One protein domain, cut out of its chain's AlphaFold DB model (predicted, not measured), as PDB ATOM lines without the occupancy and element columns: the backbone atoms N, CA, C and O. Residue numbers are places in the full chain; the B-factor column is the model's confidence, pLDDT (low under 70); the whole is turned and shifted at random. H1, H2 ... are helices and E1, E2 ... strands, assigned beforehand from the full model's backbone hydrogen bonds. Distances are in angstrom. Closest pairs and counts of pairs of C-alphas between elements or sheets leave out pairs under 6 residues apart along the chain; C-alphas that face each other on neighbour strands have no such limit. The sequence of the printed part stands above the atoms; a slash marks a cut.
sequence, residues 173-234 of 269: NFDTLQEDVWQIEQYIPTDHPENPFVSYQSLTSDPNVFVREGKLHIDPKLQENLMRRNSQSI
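This is residues 173 to 234 of the 269 residues of the protein "beta-1,3-glucan-binding protein-like" of Bicyclus anynana (UniProt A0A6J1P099). This model has little regular structure: a long open loop, residues 173 to 208, runs out, turns at residues 190 to 195, which stick out, and folds back into a small two-stranded hairpin, E1 and E2, followed by one short helix, H1. The printed part has 62 residues, only 10 of them in named elements, in the order E1, E2, H1; the class is mixed and the sheet, E1 - E2, antiparallel. The whole is loose, with a radius of gyration of the C-alphas of 13.8 A and spans of 38 by 28 by 16 A.

Find C-alpha 209 at (-35.693, -26.101, -10.897); E1 runs from there to residue 211, 7.2 A. E2 is residues 216 to 218, 6.7 A. H1, residues 223 to 226, spans 5.1 A and ends at C-alpha 226, (-25.908, -20.823, -19.846).

Look at the hairpin E1 and E2, antiparallel at 155 degrees, where N 217 and O 210 are within hydrogen-bond range at 2.8 A. H1 is apart from E1, and is too short for any O i to N i+4 pair; its one O i to N i+3 pair is within range.

The C-alphas farthest apart, Asn 173 and Gln 232, are 39.6 A apart. The printed part has no cut, and both links are tight. Confidence is under 70 at residues 187 to 201, 224 and 226 to 234.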
ATOM      1  N   ASN A 173     -46.093 -32.309  -2.068       85.50
ATOM      2  CA  ASN A 173     -45.266 -33.510  -2.093       85.50
ATOM      3  C   ASN A 173     -44.291 -33.508  -3.272       85.50
ATOM      4  O   ASN A 173     -43.438 -34.387  -3.346       85.50
ATOM      5  N   PHE A 174     -44.408 -32.535  -4.185       89.75
ATOM      6  CA  PHE A 174     -43.575 -32.422  -5.376       89.75
ATOM      7  C   PHE A 174     -43.491 -33.757  -6.124       89.75
ATOM      8  O   PHE A 174     -42.405 -34.228  -6.449       89.75
ATOM      9  N   ASP A 175     -44.637 -34.385  -6.400       88.38
ATOM     10  CA  ASP A 175     -44.702 -35.528  -7.323       88.38
ATOM     11  C   ASP A 175     -44.407 -35.066  -8.759       88.38
ATOM     12  O   ASP A 175     -43.748 -35.752  -9.543       88.38
ATOM     13  N   THR A 176     -44.864 -33.852  -9.083       89.38
ATOM     14  CA  THR A 176     -44.562 -33.102 -10.307       89.38
ATOM     15  C   THR A 176     -44.431 -31.613  -9.975       89.38
ATOM     16  O   THR A 176     -44.935 -31.162  -8.946       89.38
ATOM     17  N   LEU A 177     -43.750 -30.834 -10.824       87.19
ATOM     18  CA  LEU A 177     -43.699 -29.377 -10.678       87.19
ATOM     19  C   LEU A 177     -44.971 -28.762 -11.283       87.19
ATOM     20  O   LEU A 177     -45.094 -28.665 -12.502       87.19
ATOM     21  N   GLN A 178     -45.917 -28.368 -10.431       87.88
ATOM     22  CA  GLN A 178     -47.158 -27.703 -10.840       87.88
ATOM     23  C   GLN A 178     -46.897 -26.212 -11.105       87.88
ATOM     24  O   GLN A 178     -46.929 -25.403 -10.180       87.88
ATOM     25  N   GLU A 179     -46.597 -25.843 -12.354       82.88
ATOM     26  CA  GLU A 179     -46.225 -24.464 -12.741       82.88
ATOM     27  C   GLU A 179     -47.375 -23.437 -12.634       82.88
ATOM     28  O   GLU A 179     -47.154 -22.226 -12.685       82.88
ATOM     29  N   ASP A 180     -48.615 -23.900 -12.469       83.00
ATOM     30  CA  ASP A 180     -49.783 -23.070 -12.158       83.00
ATOM     31  C   ASP A 180     -49.876 -22.700 -10.666       83.00
ATOM     32  O   ASP A 180     -50.508 -21.700 -10.314       83.00
ATOM     33  N   VAL A 181     -49.216 -23.474  -9.800       84.38
ATOM     34  CA  VAL A 181     -49.126 -23.241  -8.349       84.38
ATOM     35  C   VAL A 181     -47.790 -22.595  -7.982       84.38
ATOM     36  O   VAL A 181     -47.747 -21.656  -7.185       84.38
ATOM     37  N   TRP A 182     -46.705 -23.076  -8.585       85.38
ATOM     38  CA  TRP A 182     -45.337 -22.656  -8.313       85.38
ATOM     39  C   TRP A 182     -44.750 -21.897  -9.486       85.38
ATOM     40  O   TRP A 182     -44.632 -22.419 -10.589       85.38
ATOM     41  N   GLN A 183     -44.303 -20.675  -9.223       80.50
ATOM     42  CA  GLN A 183     -43.665 -19.839 -10.228       80.50
ATOM     43  C   GLN A 183     -42.200 -19.620  -9.877       80.50
ATOM     44  O   GLN A 183     -41.851 -19.354  -8.727       80.50
ATOM     45  N   ILE A 184     -41.342 -19.724 -10.887       78.25
ATOM     46  CA  ILE A 184     -39.928 -19.389 -10.761       78.25
ATOM     47  C   ILE A 184     -39.809 -17.867 -10.846       78.25
ATOM     48  O   ILE A 184     -40.107 -17.275 -11.885       78.25
ATOM     49  N   GLU A 185     -39.373 -17.230  -9.762       71.81
ATOM     50  CA  GLU A 185     -39.157 -15.785  -9.747       71.81
ATOM     51  C   GLU A 185     -37.936 -15.413 -10.607       71.81
ATOM     52  O   GLU A 185     -36.794 -15.782 -10.318       71.81
ATOM     53  N   GLN A 186     -38.193 -14.682 -11.693       72.25
ATOM     54  CA  GLN A 186     -37.196 -14.221 -12.659       72.25
ATOM     55  C   GLN A 186     -37.023 -12.709 -12.555       72.25
ATOM     56  O   GLN A 186     -37.695 -11.942 -13.241       72.25
ATOM     57  N   TYR A 187     -36.102 -12.270 -11.704       67.25
ATOM     58  CA  TYR A 187     -35.803 -10.853 -11.528       67.25
ATOM     59  C   TYR A 187     -34.306 -10.637 -11.284       67.25
ATOM     60  O   TYR A 187     -33.633 -11.489 -10.710       67.25
ATOM     61  N   ILE A 188     -33.778  -9.507 -11.764       65.94
ATOM     62  CA  ILE A 188     -32.425  -9.028 -11.461       65.94
ATOM     63  C   ILE A 188     -32.594  -7.705 -10.711       65.94
ATOM     64  O   ILE A 188     -33.067  -6.743 -11.319       65.94
ATOM     65  N   PRO A 189     -32.217  -7.631  -9.422       63.50
ATOM     66  CA  PRO A 189     -32.261  -6.385  -8.674       63.50
ATOM     67  C   PRO A 189     -31.376  -5.318  -9.310       63.50
ATOM     68  O   PRO A 189     -30.171  -5.514  -9.430       63.50
ATOM     69  N   THR A 190     -31.967  -4.192  -9.710       62.22
ATOM     70  CA  THR A 190     -31.230  -3.063 -10.303       62.22
ATOM     71  C   THR A 190     -30.824  -1.993  -9.280       62.22
ATOM     72  O   THR A 190     -29.912  -1.214  -9.547       62.22
ATOM     73  N   ASP A 191     -31.447  -1.972  -8.094       63.59
ATOM     74  CA  ASP A 191     -31.337  -0.859  -7.133       63.59
ATOM     75  C   ASP A 191     -31.322  -1.307  -5.652       63.59
ATOM     76  O   ASP A 191     -31.536  -0.507  -4.739       63.59
ATOM     77  N   HIS A 192     -31.018  -2.583  -5.378       57.19
ATOM     78  CA  HIS A 192     -30.909  -3.092  -4.006       57.19
ATOM     79  C   HIS A 192     -29.465  -2.971  -3.478       57.19
ATOM     80  O   HIS A 192     -28.549  -3.481  -4.122       57.19
ATOM     81  N   PRO A 193     -29.223  -2.383  -2.288       61.72
ATOM     82  CA  PRO A 193     -27.868  -2.174  -1.761       61.72
ATOM     83  C   PRO A 193     -27.077  -3.475  -1.556       61.72
ATOM     84  O   PRO A 193     -25.851  -3.445  -1.539       61.72
ATOM     85  N   GLU A 194     -27.768  -4.614  -1.442       59.53
ATOM     86  CA  GLU A 194     -27.143  -5.932  -1.262       59.53
ATOM     87  C   GLU A 194     -26.957  -6.747  -2.553       59.53
ATOM     88  O   GLU A 194     -26.418  -7.844  -2.469       59.53
ATOM     89  N   ASN A 195     -27.393  -6.241  -3.722       56.19
ATOM     90  CA  ASN A 195     -27.252  -6.866  -5.054       56.19
ATOM     91  C   ASN A 195     -27.134  -8.410  -5.046       56.19
ATOM     92  O   ASN A 195     -26.078  -8.945  -5.399       56.19
ATOM     93  N   PRO A 196     -28.169  -9.167  -4.637       56.47
ATOM     94  CA  PRO A 196     -28.087 -10.617  -4.703       56.47
ATOM     95  C   PRO A 196     -28.062 -11.054  -6.176       56.47
ATOM     96  O   PRO A 196     -29.023 -10.854  -6.917       56.47
ATOM     97  N   PHE A 197     -26.952 -11.654  -6.610       59.03
ATOM     98  CA  PHE A 197     -26.723 -12.155  -7.975       59.03
ATOM     99  C   PHE A 197     -27.473 -13.468  -8.261       59.03
ATOM    100  O   PHE A 197     -26.895 -14.422  -8.784       59.03
ATOM    101  N   VAL A 198     -28.748 -13.565  -7.886       58.62
ATOM    102  CA  VAL A 198     -29.516 -14.808  -8.014       58.62
ATOM    103  C   VAL A 198     -30.661 -14.596  -8.996       58.62
ATOM    104  O   VAL A 198     -31.676 -13.997  -8.670       58.62
ATOM    105  N   SER A 199     -30.475 -15.085 -10.223       61.25
ATOM    106  CA  SER A 199     -31.503 -15.122 -11.264       61.25
ATOM    107  C   SER A 199     -31.837 -16.579 -11.582       61.25
ATOM    108  O   SER A 199     -30.992 -17.315 -12.099       61.25
ATOM    109  N   TYR A 200     -33.059 -17.013 -11.269       65.31
ATOM    110  CA  TYR A 200     -33.525 -18.365 -11.576       65.31
ATOM    111  C   TYR A 200     -34.139 -18.401 -12.976       65.31
ATOM    112  O   TYR A 200     -35.305 -18.084 -13.173       65.31
ATOM    113  N   GLN A 201     -33.345 -18.769 -13.978       69.19
ATOM    114  CA  GLN A 201     -33.817 -18.870 -15.359       69.19
ATOM    115  C   GLN A 201     -34.623 -20.162 -15.566       69.19
ATOM    116  O   GLN A 201     -34.200 -21.238 -15.137       69.19
ATOM    117  N   SER A 202     -35.764 -20.066 -16.255       70.62
ATOM    118  CA  SER A 202     -36.516 -21.241 -16.715       70.62
ATOM    119  C   SER A 202     -35.923 -21.712 -18.040       70.62
ATOM    120  O   SER A 202     -36.108 -21.084 -19.083       70.62
ATOM    121  N   LEU A 203     -35.130 -22.781 -17.984       73.69
ATOM    122  CA  LEU A 203     -34.479 -23.367 -19.152       73.69
ATOM    123  C   LEU A 203     -35.243 -24.612 -19.591       73.69
ATOM    124  O   LEU A 203     -35.495 -25.506 -18.789       73.69
ATOM    125  N   THR A 204     -35.549 -24.708 -20.884       73.81
ATOM    126  CA  THR A 204     -36.230 -25.882 -21.459       73.81
ATOM    127  C   THR A 204     -35.336 -27.120 -21.516       73.81
ATOM    128  O   THR A 204     -35.825 -28.244 -21.498       73.81
ATOM    129  N   SER A 205     -34.020 -26.928 -21.619       75.62
ATOM    130  CA  SER A 205     -33.019 -27.993 -21.561       75.62
ATOM    131  C   SER A 205     -32.137 -27.757 -20.350       75.62
ATOM    132  O   SER A 205     -31.522 -26.695 -20.274       75.62
ATOM    133  N   ASP A 206     -32.051 -28.749 -19.463       79.81
ATOM    134  CA  ASP A 206     -31.297 -28.658 -18.212       79.81
ATOM    135  C   ASP A 206     -31.812 -27.492 -17.325       79.81
ATOM    136  O   ASP A 206     -31.179 -26.437 -17.247       79.81
ATOM    137  N   PRO A 207     -32.991 -27.631 -16.688       82.19
ATOM    138  CA  PRO A 207     -33.597 -26.585 -15.857       82.19
ATOM    139  C   PRO A 207     -32.855 -26.378 -14.528       82.19
ATOM    140  O   PRO A 207     -32.196 -27.283 -14.021       82.19
ATOM    141  N   ASN A 208     -32.977 -25.180 -13.945       81.69
ATOM    142  CA  ASN A 208     -32.462 -24.877 -12.600       81.69
ATOM    143  C   ASN A 208     -33.402 -25.368 -11.492       81.69
ATOM    144  O   ASN A 208     -32.995 -25.459 -10.342       81.69
ATOM    145  N   VAL A 209     -34.664 -25.637 -11.826       85.69
ATOM    146  CA  VAL A 209     -35.693 -26.101 -10.897       85.69
ATOM    147  C   VAL A 209     -36.360 -27.315 -11.524       85.69
ATOM    148  O   VAL A 209     -36.862 -27.229 -12.643       85.69
ATOM    149  N   PHE A 210     -36.343 -28.452 -10.837       87.06
ATOM    150  CA  PHE A 210     -36.993 -29.670 -11.315       87.06
ATOM    151  C   PHE A 210     -37.420 -30.559 -10.156       87.06
ATOM    152  O   PHE A 210     -36.953 -30.423  -9.029       87.06
ATOM    153  N   VAL A 211     -38.305 -31.504 -10.449       90.69
ATOM    154  CA  VAL A 211     -38.773 -32.497  -9.490       90.69
ATOM    155  C   VAL A 211     -38.164 -33.855  -9.817       90.69
ATOM    156  O   VAL A 211     -38.213 -34.305 -10.964       90.69
ATOM    157  N   ARG A 212     -37.585 -34.518  -8.812       90.19
ATOM    158  CA  ARG A 212     -37.045 -35.880  -8.931       90.19
ATOM    159  C   ARG A 212     -37.201 -36.617  -7.609       90.19
ATOM    160  O   ARG A 212     -36.781 -36.100  -6.578       90.19
ATOM    161  N   GLU A 213     -37.751 -37.832  -7.663       88.38
ATOM    162  CA  GLU A 213     -37.976 -38.700  -6.490       88.38
ATOM    163  C   GLU A 213     -38.861 -38.047  -5.407       88.38
ATOM    164  O   GLU A 213     -38.555 -38.134  -4.219       88.38
ATOM    165  N   GLY A 214     -39.942 -37.366  -5.814       86.69
ATOM    166  CA  GLY A 214     -40.872 -36.715  -4.877       86.69
ATOM    167  C   GLY A 214     -40.257 -35.525  -4.134       86.69
ATOM    168  O   GLY A 214     -40.575 -35.270  -2.977       86.69
ATOM    169  N   LYS A 215     -39.261 -34.864  -4.736       87.31
ATOM    170  CA  LYS A 215     -38.538 -33.739  -4.133       87.31
ATOM    171  C   LYS A 215     -38.288 -32.656  -5.167       87.31
ATOM    172  O   LYS A 215     -37.898 -32.958  -6.297       87.31
ATOM    173  N   LEU A 216     -38.453 -31.406  -4.747       89.75
ATOM    174  CA  LEU A 216     -38.005 -30.235  -5.489       89.75
ATOM    175  C   LEU A 216     -36.482 -30.102  -5.379       89.75
ATOM    176  O   LEU A 216     -35.935 -30.055  -4.277       89.75
ATOM    177  N   HIS A 217     -35.809 -30.004  -6.519       89.12
ATOM    178  CA  HIS A 217     -34.385 -29.702  -6.631       89.12
ATOM    179  C   HIS A 217     -34.229 -28.305  -7.225       89.12
ATOM    180  O   HIS A 217     -34.890 -27.970  -8.211       89.12
ATOM    181  N   ILE A 218     -33.365 -27.495  -6.611       86.81
ATOM    182  CA  ILE A 218     -32.998 -26.158  -7.088       86.81
ATOM    183  C   ILE A 218     -31.482 -26.144  -7.268       86.81
ATOM    184  O   ILE A 218     -30.736 -25.989  -6.300       86.81
ATOM    185  N   ASP A 219     -31.048 -26.297  -8.513       84.06
ATOM    186  CA  ASP A 219     -29.644 -26.382  -8.894       84.06
ATOM    187  C   ASP A 219     -29.197 -25.043  -9.502       84.06
ATOM    188  O   ASP A 219     -29.549 -24.723 -10.648       84.06
ATOM    189  N   PRO A 220     -28.434 -24.217  -8.760       78.56
ATOM    190  CA  PRO A 220     -27.942 -22.953  -9.280       78.56
ATOM    191  C   PRO A 220     -26.916 -23.197 -10.387       78.56
ATOM    192  O   PRO A 220     -26.032 -24.048 -10.275       78.56
ATOM    193  N   LYS A 221     -27.000 -22.398 -11.452       76.44
ATOM    194  CA  LYS A 221     -26.084 -22.476 -12.594       76.44
ATOM    195  C   LYS A 221     -25.376 -21.157 -12.791       76.44
ATOM    196  O   LYS A 221     -25.982 -20.093 -12.700       76.44
ATOM    197  N   LEU A 222     -24.088 -21.243 -13.109       75.00
ATOM    198  CA  LEU A 222     -23.317 -20.079 -13.519       75.00
ATOM    199  C   LEU A 222     -23.881 -19.547 -14.835       75.00
ATOM    200  O   LEU A 222     -23.989 -20.285 -15.815       75.00
ATOM    201  N   GLN A 223     -24.202 -18.255 -14.862       70.69
ATOM    202  CA  GLN A 223     -24.749 -17.583 -16.041       70.69
ATOM    203  C   GLN A 223     -23.842 -17.729 -17.272       70.69
ATOM    204  O   GLN A 223     -24.343 -17.874 -18.385       70.69
ATOM    205  N   GLU A 224     -22.522 -17.767 -17.074       69.06
ATOM    206  CA  GLU A 224     -21.538 -17.994 -18.141       69.06
ATOM    207  C   GLU A 224     -21.721 -19.355 -18.835       69.06
ATOM    208  O   GLU A 224     -21.590 -19.451 -20.051       69.06
ATOM    209  N   ASN A 225     -22.111 -20.395 -18.091       70.12
ATOM    210  CA  ASN A 225     -22.351 -21.724 -18.661       70.12
ATOM    211  C   ASN A 225     -23.649 -21.774 -19.484       70.12
ATOM    212  O   ASN A 225     -23.773 -22.585 -20.401       70.12
ATOM    213  N   LEU A 226     -24.616 -20.911 -19.161       68.06
ATOM    214  CA  LEU A 226     -25.908 -20.823 -19.846       68.06
ATOM    215  C   LEU A 226     -25.829 -19.967 -21.113       68.06
ATOM    216  O   LEU A 226     -26.402 -20.299 -22.155       68.06
ATOM    217  N   MET A 227     -25.082 -18.871 -21.045       62.53
ATOM    218  CA  MET A 227     -24.834 -17.976 -22.164       62.53
ATOM    219  C   MET A 227     -23.741 -18.604 -23.040       62.53
ATOM    220  O   MET A 227     -22.569 -18.277 -22.926       62.53
ATOM    221  N   ARG A 228     -24.117 -19.516 -23.951       55.47
ATOM    222  CA  ARG A 228     -23.229 -20.211 -24.927       55.47
ATOM    223  C   ARG A 228     -22.375 -19.300 -25.831       55.47
ATOM    224  O   ARG A 228     -21.737 -19.783 -26.766       55.47
ATOM    225  N   ARG A 229     -22.372 -17.990 -25.611       51.25
ATOM    226  CA  ARG A 229     -21.537 -17.023 -26.298       51.25
ATOM    227  C   ARG A 229     -20.922 -16.117 -25.233       51.25
ATOM    228  O   ARG A 229     -21.628 -15.605 -24.375       51.25
ATOM    229  N   ASN A 230     -19.613 -15.919 -25.375       52.88
ATOM    230  CA  ASN A 230     -18.761 -14.930 -24.722       52.88
ATOM    231  C   ASN A 230     -18.647 -15.003 -23.184       52.88
ATOM    232  O   ASN A 230     -19.555 -14.617 -22.460       52.88
ATOM    233  N   SER A 231     -17.442 -15.368 -22.715       55.00
ATOM    234  CA  SER A 231     -16.877 -15.277 -21.349       55.00
ATOM    235  C   SER A 231     -16.822 -13.846 -20.785       55.00
ATOM    236  O   SER A 231     -15.823 -13.401 -20.231       55.00
ATOM    237  N   GLN A 232     -17.866 -13.063 -21.036       55.09
ATOM    238  CA  GLN A 232     -17.973 -11.640 -20.733       55.09
ATOM    239  C   GLN A 232     -19.026 -11.358 -19.658       55.09
ATOM    240  O   GLN A 232     -19.113 -10.221 -19.201       55.09
ATOM    241  N   SER A 233     -19.822 -12.358 -19.255       56.44
ATOM    242  CA  SER A 233     -20.852 -12.198 -18.220       56.44
ATOM    243  C   SER A 233     -20.276 -12.127 -16.805       56.44
ATOM    244  O   SER A 233     -20.879 -11.500 -15.943       56.44
ATOM    245  N   ILE A 234     -19.121 -12.752 -16.562       59.88
ATOM    246  CA  ILE A 234     -18.386 -12.672 -15.296       59.88
ATOM    247  C   ILE A 234     -16.985 -12.161 -15.621       59.88
ATOM    248  O   ILE A 234     -16.244 -12.801 -16.360       59.88
TER     249      ILE A 234